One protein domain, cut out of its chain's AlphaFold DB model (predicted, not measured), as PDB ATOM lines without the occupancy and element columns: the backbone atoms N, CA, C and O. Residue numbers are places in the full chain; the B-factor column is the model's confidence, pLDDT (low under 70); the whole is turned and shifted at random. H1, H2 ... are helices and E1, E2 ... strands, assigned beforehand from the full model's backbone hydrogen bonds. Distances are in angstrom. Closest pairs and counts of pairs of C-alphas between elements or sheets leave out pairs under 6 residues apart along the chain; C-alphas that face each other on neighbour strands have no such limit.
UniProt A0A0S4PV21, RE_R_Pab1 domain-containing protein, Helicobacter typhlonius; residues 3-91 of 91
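What this domain is: This is residues 3 to 91 of the 91 residues of the protein "RE_R_Pab1 domain-containing protein" of Helicobacter typhlonius (UniProt A0A0S4PV21). A long two-stranded hairpin, E1 and E2, has helix H1 packing on it with residues 65 to 73, and helix H2 folds back from the end of H1, on the side of H1 away from the strands. Between E2 and H1 the backbone makes a long loop with no named element, residues 32 to 62, which reaches out from the end of the hairpin; its residues 45 to 51 stick out, as do residues 86 to 91, of which 86 to 90 belong to H2. The 89 printed residues include two strands and then two helices, in the order E1, E2, H1, H2, and the sheet E1 - E2 is antiparallel. The class is mixed, helices and strands, with under half of the residues in named elements. The whole is loose, with a radius of gyration of the C-alphas of 16.5 A and spans of 44 by 34 by 25 A.

How they stand to each other: Look first at E1, residues 10 to 17, and E2, residues 24 to 31, a hairpin of antiparallel neighbours whose directions stand at 156 degrees. Across it you will find N 10 and O 31 at 2.8 A and N 25 and O 16 at 2.7 A, both within hydrogen-bond range. Next find H1, residues 63 to 75: its closest C-alphas to E2 are those of Phe 73 and Leu 28, 7.1 A apart. To E1 the closest C-alphas are those of Thr 69 and Ile 11, 7.6 A apart. H2, residues 78 to 90, touches H1, and the closest C-alphas are those of Asn 81 and Gly 74, at 4.0 A. They form a helical hairpin at a steep tilt of 43 degrees, opposite ways; H1 touches with residues 70 to 75 alone, H2 with residues 80 to 85 alone. H2 is apart from E1 and from E2. In H1 every O i to N i+4 pair is within hydrogen-bond range; in H2, 8 of 9 are.

Where its parts are: Find C-alpha 10 at (40.880, -22.806, 1.146); from there E1 runs 22.7 A to C-alpha 17 at (38.087, -18.528, -20.922). E2 runs 21.9 A from Val 24 to Cys 31. H1 measures 18.6 A from Lys 63 to Met 75, and H2 measures 19.1 A from Lys 78 to Ile 90, whose C-alpha is at (36.556, 4.850, 0.120).

The domain as a whole: The two C-alphas farthest apart are those of Val 22 and Pro 41, at 46.3 A. The printed part has no cut. The link from E2 to H1 is long, 31 residues, and within it residues 37 to 38 pair antiparallel with residues 55 to 56. The mean pLDDT of the printed part is 91.0; look at residues 3 to 7 for the values under 70.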
ATOM      1  N   LYS A   3      46.190 -21.945   1.764       66.44
ATOM      2  CA  LYS A   3      45.587 -22.463   3.003       66.44
ATOM      3  C   LYS A   3      45.896 -21.510   4.157       66.44
ATOM      4  O   LYS A   3      47.048 -21.115   4.312       66.44
ATOM      5  N   PHE A   4      44.888 -21.203   4.966       68.56
ATOM      6  CA  PHE A   4      45.035 -20.405   6.183       68.56
ATOM      7  C   PHE A   4      45.378 -21.309   7.374       68.56
ATOM      8  O   PHE A   4      44.862 -22.414   7.493       68.56
ATOM      9  N   ASN A   5      46.267 -20.863   8.265       57.28
ATOM     10  CA  ASN A   5      46.819 -21.730   9.320       57.28
ATOM     11  C   ASN A   5      45.839 -22.057  10.464       57.28
ATOM     12  O   ASN A   5      46.053 -23.051  11.154       57.28
ATOM     13  N   ASN A   6      44.773 -21.268  10.652       57.00
ATOM     14  CA  ASN A   6      43.792 -21.461  11.735       57.00
ATOM     15  C   ASN A   6      42.408 -21.931  11.258       57.00
ATOM     16  O   ASN A   6      41.566 -22.260  12.085       57.00
ATOM     17  N   PHE A   7      42.185 -21.977   9.947       59.38
ATOM     18  CA  PHE A   7      40.926 -22.369   9.329       59.38
ATOM     19  C   PHE A   7      41.219 -23.432   8.276       59.38
ATOM     20  O   PHE A   7      42.098 -23.237   7.440       59.38
ATOM     21  N   ASP A   8      40.416 -24.494   8.197       73.00
ATOM     22  CA  ASP A   8      40.393 -25.358   7.004       73.00
ATOM     23  C   ASP A   8      39.706 -24.655   5.807       73.00
ATOM     24  O   ASP A   8      39.085 -25.281   4.950       73.00
ATOM     25  N   VAL A   9      39.834 -23.326   5.740       79.69
ATOM     26  CA  VAL A   9      39.411 -22.485   4.630       79.69
ATOM     27  C   VAL A   9      40.505 -22.499   3.568       79.69
ATOM     28  O   VAL A   9      41.698 -22.307   3.830       79.69
ATOM     29  N   LEU A  10      40.067 -22.720   2.339       86.81
ATOM     30  CA  LEU A  10      40.880 -22.806   1.146       86.81
ATOM     31  C   LEU A  10      40.518 -21.661   0.210       86.81
ATOM     32  O   LEU A  10      39.340 -21.426  -0.055       86.81
ATOM     33  N   ILE A  11      41.524 -21.016  -0.373       90.12
ATOM     34  CA  ILE A  11      41.314 -20.175  -1.551       90.12
ATOM     35  C   ILE A  11      41.807 -20.914  -2.789       90.12
ATOM     36  O   ILE A  11      42.975 -21.327  -2.895       90.12
ATOM     37  N   GLU A  12      40.903 -21.044  -3.752       93.38
ATOM     38  CA  GLU A  12      41.160 -21.612  -5.064       93.38
ATOM     39  C   GLU A  12      40.965 -20.551  -6.148       93.38
ATOM     40  O   GLU A  12      40.015 -19.772  -6.129       93.38
ATOM     41  N   ILE A  13      41.895 -20.514  -7.101       95.12
ATOM     42  CA  ILE A  13      41.818 -19.638  -8.267       95.12
ATOM     43  C   ILE A  13      41.713 -20.537  -9.486       95.12
ATOM     44  O   ILE A  13      42.632 -21.308  -9.769       95.12
ATOM     45  N   VAL A  14      40.614 -20.409 -10.219       94.81
ATOM     46  CA  VAL A  14      40.362 -21.176 -11.439       94.81
ATOM     47  C   VAL A  14      40.424 -20.237 -12.630       94.81
ATOM     48  O   VAL A  14      39.679 -19.263 -12.706       94.81
ATOM     49  N   ILE A  15      41.307 -20.530 -13.580       93.38
ATOM     50  CA  ILE A  15      41.442 -19.754 -14.813       93.38
ATOM     51  C   ILE A  15      40.499 -20.354 -15.856       93.38
ATOM     52  O   ILE A  15      40.608 -21.533 -16.186       93.38
ATOM     53  N   LYS A  16      39.573 -19.545 -16.373       93.06
ATOM     54  CA  LYS A  16      38.635 -19.941 -17.433       93.06
ATOM     55  C   LYS A  16      38.710 -18.980 -18.609       93.06
ATOM     56  O   LYS A  16      39.137 -17.840 -18.458       93.06
ATOM     57  N   GLU A  17      38.280 -19.423 -19.781       94.44
ATOM     58  CA  GLU A  17      38.087 -18.528 -20.922       94.44
ATOM     59  C   GLU A  17      36.967 -17.523 -20.633       94.44
ATOM     60  O   GLU A  17      35.964 -17.846 -19.987       94.44
ATOM     61  N   LYS A  18      37.134 -16.286 -21.105       91.81
ATOM     62  CA  LYS A  18      36.100 -15.261 -20.966       91.81
ATOM     63  C   LYS A  18      34.888 -15.611 -21.821       91.81
ATOM     64  O   LYS A  18      35.003 -15.886 -23.012       91.81
ATOM     65  N   GLN A  19      33.692 -15.508 -21.245       87.94
ATOM     66  CA  GLN A  19      32.473 -15.616 -22.040       87.94
ATOM     67  C   GLN A  19      32.321 -14.382 -22.934       87.94
ATOM     68  O   GLN A  19      32.299 -13.255 -22.444       87.94
ATOM     69  N   ARG A  20      32.181 -14.606 -24.247       90.50
ATOM     70  CA  ARG A  20      31.951 -13.556 -25.262       90.50
ATOM     71  C   ARG A  20      33.058 -12.488 -25.344       90.50
ATOM     72  O   ARG A  20      32.802 -11.383 -25.811       90.50
ATOM     73  N   ALA A  21      34.280 -12.808 -24.923       91.75
ATOM     74  CA  ALA A  21      35.448 -11.943 -25.073       91.75
ATOM     75  C   ALA A  21      36.716 -12.780 -25.284       91.75
ATOM     76  O   ALA A  21      36.732 -13.977 -25.016       91.75
ATOM     77  N   VAL A  22      37.789 -12.146 -25.757       91.12
ATOM     78  CA  VAL A  22      39.083 -12.812 -25.951       91.12
ATOM     79  C   VAL A  22      39.889 -12.803 -24.650       91.12
ATOM     80  O   VAL A  22      39.957 -11.790 -23.946       91.12
ATOM     81  N   GLY A  23      40.535 -13.931 -24.353       92.31
ATOM     82  CA  GLY A  23      41.451 -14.102 -23.228       92.31
ATOM     83  C   GLY A  23      40.865 -14.929 -22.085       92.31
ATOM     84  O   GLY A  23      39.796 -15.525 -22.195       92.31
ATOM     85  N   VAL A  24      41.593 -14.952 -20.971       93.56
ATOM     86  CA  VAL A  24      41.224 -15.710 -19.772       93.56
ATOM     87  C   VAL A  24      40.782 -14.791 -18.640       93.56
ATOM     88  O   VAL A  24      41.141 -13.611 -18.591       93.56
ATOM     89  N   GLN A  25      40.000 -15.341 -17.725       93.81
ATOM     90  CA  GLN A  25      39.545 -14.700 -16.509       93.81
ATOM     91  C   GLN A  25      39.795 -15.634 -15.319       93.81
ATOM     92  O   GLN A  25      39.318 -16.772 -15.322       93.81
ATOM     93  N   PRO A  26      40.547 -15.177 -14.306       94.56
ATOM     94  CA  PRO A  26      40.658 -15.878 -13.038       94.56
ATOM     95  C   PRO A  26      39.372 -15.703 -12.225       94.56
ATOM     96  O   PRO A  26      38.832 -14.604 -12.116       94.56
ATOM     97  N   MET A  27      38.903 -16.795 -11.638       94.62
ATOM     98  CA  MET A  27      37.750 -16.852 -10.745       94.62
ATOM     99  C   MET A  27      38.241 -17.275  -9.363       94.62
ATOM    100  O   MET A  27      38.914 -18.299  -9.252       94.62
ATOM    101  N   LEU A  28      37.924 -16.493  -8.331       94.94
ATOM    102  CA  LEU A  28      38.279 -16.796  -6.946       94.94
ATOM    103  C   LEU A  28      37.138 -17.550  -6.266       94.94
ATOM    104  O   LEU A  28      35.995 -17.098  -6.289       94.94
ATOM    105  N   TYR A  29      37.469 -18.672  -5.640       95.06
ATOM    106  CA  TYR A  29      36.572 -19.467  -4.815       95.06
ATOM    107  C   TYR A  29      37.124 -19.530  -3.393       95.06
ATOM    108  O   TYR A  29      38.307 -19.810  -3.191       95.06
ATOM    109  N   VAL A  30      36.256 -19.268  -2.419       92.69
ATOM    110  CA  VAL A  30      36.514 -19.496  -0.996       92.69
ATOM    111  C   VAL A  30      35.790 -20.780  -0.615       92.69
ATOM    112  O   VAL A  30      34.564 -20.840  -0.697       92.69
ATOM    113  N   CYS A  31      36.537 -21.799  -0.209       92.00
ATOM    114  CA  CYS A  31      35.990 -23.088   0.195       92.00
ATOM    115  C   CYS A  31      36.193 -23.274   1.695       92.00
ATOM    116  O   CYS A  31      37.273 -22.999   2.207       92.00
ATOM    117  N   PHE A  32      35.178 -23.772   2.390       91.38
ATOM    118  CA  PHE A  32      35.228 -24.048   3.822       91.38
ATOM    119  C   PHE A  32      34.422 -25.312   4.141       91.38
ATOM    120  O   PHE A  32      33.522 -25.675   3.373       91.38
ATOM    121  N   PRO A  33      34.730 -26.005   5.248       91.06
ATOM    122  CA  PRO A  33      33.950 -27.149   5.690       91.06
ATOM    123  C   PRO A  33      32.506 -26.749   6.000       91.06
ATOM    124  O   PRO A  33      32.251 -25.708   6.599       91.06
ATOM    125  N   ILE A  34      31.548 -27.622   5.680       91.44
ATOM    126  CA  ILE A  34      30.131 -27.406   6.026       91.44
ATOM    127  C   ILE A  34      29.906 -27.269   7.543       91.44
ATOM    128  O   ILE A  34      28.901 -26.714   7.975       91.44
ATOM    129  N   THR A  35      30.849 -27.756   8.354       90.69
ATOM    130  CA  THR A  35      30.846 -27.646   9.817       90.69
ATOM    131  C   THR A  35      31.080 -26.226  10.328       90.69
ATOM    132  O   THR A  35      30.746 -25.960  11.475       90.69
ATOM    133  N   GLU A  36      31.597 -25.316   9.496       90.44
ATOM    134  CA  GLU A  36      31.756 -23.891   9.834       90.44
ATOM    135  C   GLU A  36      30.433 -23.109   9.744       90.44
ATOM    136  O   GLU A  36      30.353 -21.948  10.140       90.44
ATOM    137  N   LEU A  37      29.373 -23.724   9.207       92.31
ATOM    138  CA  LEU A  37      28.073 -23.079   9.073       92.31
ATOM    139  C   LEU A  37      27.257 -23.202  10.359       92.31
ATOM    140  O   LEU A  37      26.935 -24.298  10.824       92.31
ATOM    141  N   GLN A  38      26.811 -22.061  10.875       91.75
ATOM    142  CA  GLN A  38      25.817 -22.016  11.930       91.75
ATOM    143  C   GLN A  38      24.449 -22.394  11.348       91.75
ATOM    144  O   GLN A  38      23.867 -21.681  10.524       91.75
ATOM    145  N   CYS A  39      23.944 -23.544  11.787       89.00
ATOM    146  CA  CYS A  39      22.676 -24.116  11.357       89.00
ATOM    147  C   CYS A  39      22.044 -24.933  12.491       89.00
ATOM    148  O   CYS A  39      22.734 -25.551  13.305       89.00
ATOM    149  N   GLN A  40      20.714 -24.927  12.552       86.19
ATOM    150  CA  GLN A  40      19.933 -25.754  13.467       86.19
ATOM    151  C   GLN A  40      18.739 -26.331  12.695       86.19
ATOM    152  O   GLN A  40      17.897 -25.551  12.251       86.19
ATOM    153  N   PRO A  41      18.635 -27.663  12.533       87.75
ATOM    154  CA  PRO A  41      19.587 -28.699  12.953       87.75
ATOM    155  C   PRO A  41      20.889 -28.681  12.130       87.75
ATOM    156  O   PRO A  41      20.917 -28.147  11.020       87.75
ATOM    157  N   LEU A  42      21.954 -29.302  12.655       90.62
ATOM    158  CA  LEU A  42      23.229 -29.460  11.939       90.62
ATOM    159  C   LEU A  42      23.003 -30.044  10.536       90.62
ATOM    160  O   LEU A  42      22.174 -30.939  10.360       90.62
ATOM    161  N   LEU A  43      23.739 -29.547   9.541       91.62
ATOM    162  CA  LEU A  43      23.651 -30.025   8.153       91.62
ATOM    163  C   LEU A  43      24.271 -31.419   7.960       91.62
ATOM    164  O   LEU A  43      23.894 -32.150   7.046       91.62
ATOM    165  N   LEU A  44      25.230 -31.798   8.808       93.19
ATOM    166  CA  LEU A  44      25.941 -33.066   8.679       93.19
ATOM    167  C   LEU A  44      25.013 -34.255   8.974       93.19
ATOM    168  O   LEU A  44      24.348 -34.292  10.007       93.19
ATOM    169  N   GLY A  45      25.014 -35.252   8.087       92.94
ATOM    170  CA  GLY A  45      24.240 -36.487   8.261       92.94
ATOM    171  C   GLY A  45      22.787 -36.410   7.789       92.94
ATOM    172  O   GLY A  45      22.023 -37.340   8.037       92.94
ATOM    173  N   ARG A  46      22.402 -35.339   7.089       94.38
ATOM    174  CA  ARG A  46      21.073 -35.200   6.484       94.38
ATOM    175  C   ARG A  46      21.138 -34.559   5.102       94.38
ATOM    176  O   ARG A  46      22.192 -34.126   4.644       94.38
ATOM    177  N   VAL A  47      19.983 -34.502   4.452       94.31
ATOM    178  CA  VAL A  47      19.787 -33.758   3.207       94.31
ATOM    179  C   VAL A  47      19.368 -32.326   3.553       94.31
ATOM    180  O   VAL A  47      18.686 -32.098   4.555       94.31
ATOM    181  N   ALA A  48      19.820 -31.362   2.751       94.50
ATOM    182  CA  ALA A  48      19.371 -29.981   2.864       94.50
ATOM    183  C   ALA A  48      17.932 -29.846   2.350       94.50
ATOM    184  O   ALA A  48      17.587 -30.403   1.303       94.50
ATOM    185  N   GLU A  49      17.105 -29.092   3.065       95.31
ATOM    186  CA  GLU A  49      15.725 -28.843   2.655       95.31
ATOM    187  C   GLU A  49      15.667 -27.884   1.449       95.31
ATOM    188  O   GLU A  49      16.588 -27.086   1.222       95.31
ATOM    189  N   PRO A  50      14.589 -27.912   0.643       97.06
ATOM    190  CA  PRO A  50      14.436 -26.982  -0.467       97.06
ATOM    191  C   PRO A  50      14.541 -25.524  -0.005       97.06
ATOM    192  O   PRO A  50      13.744 -25.060   0.808       97.06
ATOM    193  N   LYS A  51      15.493 -24.785  -0.592       95.44
ATOM    194  CA  LYS A  51      15.796 -23.376  -0.263       95.44
ATOM    195  C   LYS A  51      16.309 -23.157   1.169       95.44
ATOM    196  O   LYS A  51      16.207 -22.044   1.680       95.44
ATOM    197  N   GLU A  52      16.854 -24.189   1.808       94.31
ATOM    198  CA  GLU A  52      17.532 -24.038   3.091       94.31
ATOM    199  C   GLU A  52      18.764 -23.131   2.962       94.31
ATOM    200  O   GLU A  52      19.569 -23.268   2.039       94.31
ATOM    201  N   CYS A  53      18.912 -22.213   3.915       93.25
ATOM    202  CA  CYS A  53      20.058 -21.320   4.032       93.25
ATOM    203  C   CYS A  53      20.734 -21.534   5.388       93.25
ATOM    204  O   CYS A  53      20.095 -21.902   6.372       93.25
ATOM    205  N   SER A  54      22.034 -21.272   5.460       93.19
ATOM    206  CA  SER A  54      22.809 -21.323   6.703       93.19
ATOM    207  C   SER A  54      23.788 -20.160   6.755       93.19
ATOM    208  O   SER A  54      24.053 -19.524   5.734       93.19
ATOM    209  N   LEU A  55      24.287 -19.854   7.950       94.62
ATOM    210  CA  LEU A  55      25.099 -18.666   8.180       94.62
ATOM    211  C   LEU A  55      26.568 -19.044   8.332       94.62
ATOM    212  O   LEU A  55      26.915 -19.832   9.205       94.62
ATOM    213  N   LEU A  56      27.429 -18.440   7.517       93.06
ATOM    214  CA  LEU A  56      28.849 -18.337   7.829       93.06
ATOM    215  C   LEU A  56      29.032 -17.073   8.671       93.06
ATOM    216  O   LEU A  56      28.801 -15.968   8.179       93.06
ATOM    217  N   VAL A  57      29.392 -17.235   9.941       92.50
ATOM    218  CA  VAL A  57      29.612 -16.104  10.846       92.50
ATOM    219  C   VAL A  57      31.079 -15.717  10.784       92.50
ATOM    220  O   VAL A  57      31.933 -16.537  11.096       92.50
ATOM    221  N   LEU A  58      31.345 -14.474  10.389       91.50
ATOM    222  CA  LEU A  58      32.682 -13.891  10.406       91.50
ATOM    223  C   LEU A  58      32.757 -12.856  11.529       91.50
ATOM    224  O   LEU A  58      31.920 -11.950  11.589       91.50
ATOM    225  N   ASP A  59      33.739 -12.994  12.413       91.62
ATOM    226  CA  ASP A  59      33.978 -12.089  13.534       91.62
ATOM    227  C   ASP A  59      35.365 -11.418  13.456       91.62
ATOM    228  O   ASP A  59      36.054 -11.430  12.432       91.62
ATOM    229  N   SER A  60      35.776 -10.749  14.535       91.69
ATOM    230  CA  SER A  60      37.052 -10.028  14.590       91.69
ATOM    231  C   SER A  60      38.289 -10.920  14.420       91.69
ATOM    232  O   SER A  60      39.365 -10.399  14.116       91.69
ATOM    233  N   LYS A  61      38.160 -12.240  14.584       88.56
ATOM    234  CA  LYS A  61      39.220 -13.234  14.362       88.56
ATOM    235  C   LYS A  61      39.441 -13.515  12.875       88.56
ATOM    236  O   LYS A  61      40.549 -13.884  12.499       88.56
ATOM    237  N   ASP A  62      38.437 -13.264  12.035       89.06
ATOM    238  CA  ASP A  62      38.452 -13.587  10.600       89.06
ATOM    239  C   ASP A  62      38.908 -12.416   9.726       89.06
ATOM    240  O   ASP A  62      38.992 -12.520   8.499       89.06
ATOM    241  N   LYS A  63      39.230 -11.281  10.354       91.00
ATOM    242  CA  LYS A  63      39.675 -10.063   9.669       91.00
ATOM    243  C   LYS A  63      40.873 -10.316   8.748       91.00
ATOM    244  O   LYS A  63      40.916  -9.777   7.645       91.00
ATOM    245  N   ASP A  64      41.819 -11.150   9.184       90.12
ATOM    246  CA  ASP A  64      43.049 -11.415   8.439       90.12
ATOM    247  C   ASP A  64      42.732 -12.280   7.216       90.12
ATOM    248  O   ASP A  64      43.204 -11.998   6.118       90.12
ATOM    249  N   PHE A  65      41.831 -13.255   7.373       89.56
ATOM    250  CA  PHE A  65      41.312 -14.059   6.270       89.56
ATOM    251  C   PHE A  65      40.628 -13.190   5.201       89.56
ATOM    252  O   PHE A  65      40.923 -13.313   4.007       89.56
ATOM    253  N   LEU A  66      39.748 -12.275   5.616       90.88
ATOM    254  CA  LEU A  66      39.074 -11.356   4.698       90.88
ATOM    255  C   LEU A  66      40.071 -10.441   3.977       90.88
ATOM    256  O   LEU A  66      39.992 -10.284   2.757       90.88
ATOM    257  N   LEU A  67      41.031  -9.874   4.712       92.06
ATOM    258  CA  LEU A  67      42.032  -8.972   4.151       92.06
ATOM    259  C   LEU A  67      42.950  -9.687   3.151       92.06
ATOM    260  O   LEU A  67      43.232  -9.153   2.077       92.06
ATOM    261  N   GLU A  68      43.392 -10.906   3.460       92.12
ATOM    262  CA  GLU A  68      44.207 -11.702   2.544       92.12
ATOM    263  C   GLU A  68      43.415 -12.139   1.311       92.12
ATOM    264  O   GLU A  68      43.929 -12.034   0.197       92.12
ATOM    265  N   THR A  69      42.148 -12.534   1.468       93.06
ATOM    266  CA  THR A  69      41.261 -12.834   0.329       93.06
ATOM    267  C   THR A  69      41.138 -11.628  -0.600       93.06
ATOM    268  O   THR A  69      41.267 -11.754  -1.820       93.06
ATOM    269  N   PHE A  70      40.953 -10.439  -0.025       94.06
ATOM    270  CA  PHE A  70      40.841  -9.194  -0.775       94.06
ATOM    271  C   PHE A  70      42.151  -8.822  -1.487       94.06
ATOM    272  O   PHE A  70      42.151  -8.454  -2.665       94.06
ATOM    273  N   LYS A  71      43.293  -9.012  -0.817       94.69
ATOM    274  CA  LYS A  71      44.623  -8.837  -1.413       94.69
ATOM    275  C   LYS A  71      44.848  -9.794  -2.584       94.69
ATOM    276  O   LYS A  71      45.314  -9.359  -3.636       94.69
ATOM    277  N   ILE A  72      44.500 -11.072  -2.424       95.31
ATOM    278  CA  ILE A  72      44.602 -12.077  -3.490       95.31
ATOM    279  C   ILE A  72      43.746 -11.653  -4.682       95.31
ATOM    280  O   ILE A  72      44.244 -11.675  -5.806       95.31
ATOM    281  N   PHE A  73      42.507 -11.204  -4.452       96.31
ATOM    282  CA  PHE A  73      41.624 -10.713  -5.511       96.31
ATOM    283  C   PHE A  73      42.271  -9.579  -6.321       96.31
ATOM    284  O   PHE A  73      42.299  -9.629  -7.553       96.31
ATOM    285  N   GLY A  74      42.897  -8.613  -5.643       96.56
ATOM    286  CA  GLY A  74      43.627  -7.513  -6.278       96.56
ATOM    287  C   GLY A  74      44.866  -7.936  -7.078       96.56
ATOM    288  O   GLY A  74      45.367  -7.154  -7.881       96.56
ATOM    289  N   MET A  75      45.370  -9.160  -6.899       95.75
ATOM    290  CA  MET A  75      46.496  -9.708  -7.669       95.75
ATOM    291  C   MET A  75      46.054 -10.486  -8.917       95.75
ATOM    292  O   MET A  75      46.893 -10.841  -9.743       95.75
ATOM    293  N   LEU A  76      44.756 -10.759  -9.077       95.56
ATOM    294  CA  LEU A  76      44.254 -11.637 -10.137       95.56
ATOM    295  C   LEU A  76      44.298 -11.002 -11.531       95.56
ATOM    296  O   LEU A  76      44.499 -11.694 -12.527       95.56
ATOM    297  N   SER A  77      44.091  -9.691 -11.641       94.75
ATOM    298  CA  SER A  77      44.172  -8.977 -12.917       94.75
ATOM    299  C   SER A  77      44.400  -7.485 -12.700       94.75
ATOM    300  O   SER A  77      44.151  -6.969 -11.616       94.75
ATOM    301  N   LYS A  78      44.820  -6.766 -13.750       95.88
ATOM    302  CA  LYS A  78      44.969  -5.301 -13.695       95.88
ATOM    303  C   LYS A  78      43.665  -4.596 -13.315       95.88
ATOM    304  O   LYS A  78      43.699  -3.637 -12.558       95.88
ATOM    305  N   ASN A  79      42.534  -5.092 -13.816       95.38
ATOM    306  CA  ASN A  79      41.230  -4.511 -13.513       95.38
ATOM    307  C   ASN A  79      40.860  -4.757 -12.048       95.38
ATOM    308  O   ASN A  79      40.534  -3.811 -11.351       95.38
ATOM    309  N   HIS A  80      41.015  -5.988 -11.547       96.75
ATOM    310  CA  HIS A  80      40.749  -6.275 -10.130       96.75
ATOM    311  C   HIS A  80      41.685  -5.497  -9.205       96.75
ATOM    312  O   HIS A  80      41.260  -5.048  -8.147       96.75
ATOM    313  N   ASN A  81      42.945  -5.301  -9.605       97.50
ATOM    314  CA  ASN A  81      43.881  -4.465  -8.863       97.50
ATOM    315  C   ASN A  81      43.378  -3.023  -8.740       97.50
ATOM    316  O   ASN A  81      43.369  -2.470  -7.645       97.50
ATOM    317  N   TYR A  82      42.939  -2.445  -9.860       97.94
ATOM    318  CA  TYR A  82      42.351  -1.112  -9.889       97.94
ATOM    319  C   TYR A  82      41.104  -1.032  -8.999       97.94
ATOM    320  O   TYR A  82      41.053  -0.180  -8.119       97.94
ATOM    321  N   ASP A  83      40.161  -1.965  -9.155       97.12
ATOM    322  CA  ASP A  83      38.916  -1.998  -8.376       97.12
ATOM    323  C   ASP A  83      39.194  -2.077  -6.865       97.12
ATOM    324  O   ASP A  83      38.608  -1.337  -6.076       97.12
ATOM    325  N   VAL A  84      40.136  -2.932  -6.454       96.81
ATOM    326  CA  VAL A  84      40.568  -3.061  -5.055       96.81
ATOM    327  C   VAL A  84      41.147  -1.752  -4.527       96.81
ATOM    328  O   VAL A  84      40.792  -1.334  -3.426       96.81
ATOM    329  N   LEU A  85      42.010  -1.083  -5.294       96.94
ATOM    330  CA  LEU A  85      42.587   0.199  -4.888       96.94
ATOM    331  C   LEU A  85      41.530   1.302  -4.782       96.94
ATOM    332  O   LEU A  85      41.625   2.124  -3.876       96.94
ATOM    333  N   GLU A  86      40.532   1.334  -5.667       97.88
ATOM    334  CA  GLU A  86      39.427   2.295  -5.568       97.88
ATOM    335  C   GLU A  86      38.549   2.033  -4.340       97.88
ATOM    336  O   GLU A  86      38.213   2.976  -3.626       97.88
ATOM    337  N   ILE A  87      38.248   0.770  -4.017       96.81
ATOM    338  CA  ILE A  87      37.534   0.418  -2.778       96.81
ATOM    339  C   ILE A  87      38.325   0.882  -1.547       96.81
ATOM    340  O   ILE A  87      37.753   1.497  -0.649       96.81
ATOM    341  N   LEU A  88      39.643   0.651  -1.516       94.38
ATOM    342  CA  LEU A  88      40.509   1.067  -0.403       94.38
ATOM    343  C   LEU A  88      40.612   2.586  -0.227       94.38
ATOM    344  O   LEU A  88      41.023   3.032   0.835       94.38
ATOM    345  N   LYS A  89      40.273   3.390  -1.239       96.44
ATOM    346  CA  LYS A  89      40.214   4.856  -1.106       96.44
ATOM    347  C   LYS A  89      38.924   5.344  -0.443       96.44
ATOM    348  O   LYS A  89      38.864   6.503  -0.046       96.44
ATOM    349  N   ILE A  90      37.886   4.507  -0.404       96.12
ATOM    350  CA  ILE A  90      36.556   4.850   0.120       96.12
ATOM    351  C   ILE A  90      36.416   4.454   1.598       96.12
ATOM    352  O   ILE A  90      35.611   5.055   2.310       96.12
ATOM    353  N   ILE A  91      37.176   3.448   2.040       89.12
ATOM    354  CA  ILE A  91      37.203   2.924   3.416       89.12
ATOM    355  C   ILE A  91      38.256   3.672   4.234       89.12
ATOM    356  O   ILE A  91      37.943   4.031   5.390       89.12
TER     357      ILE A  91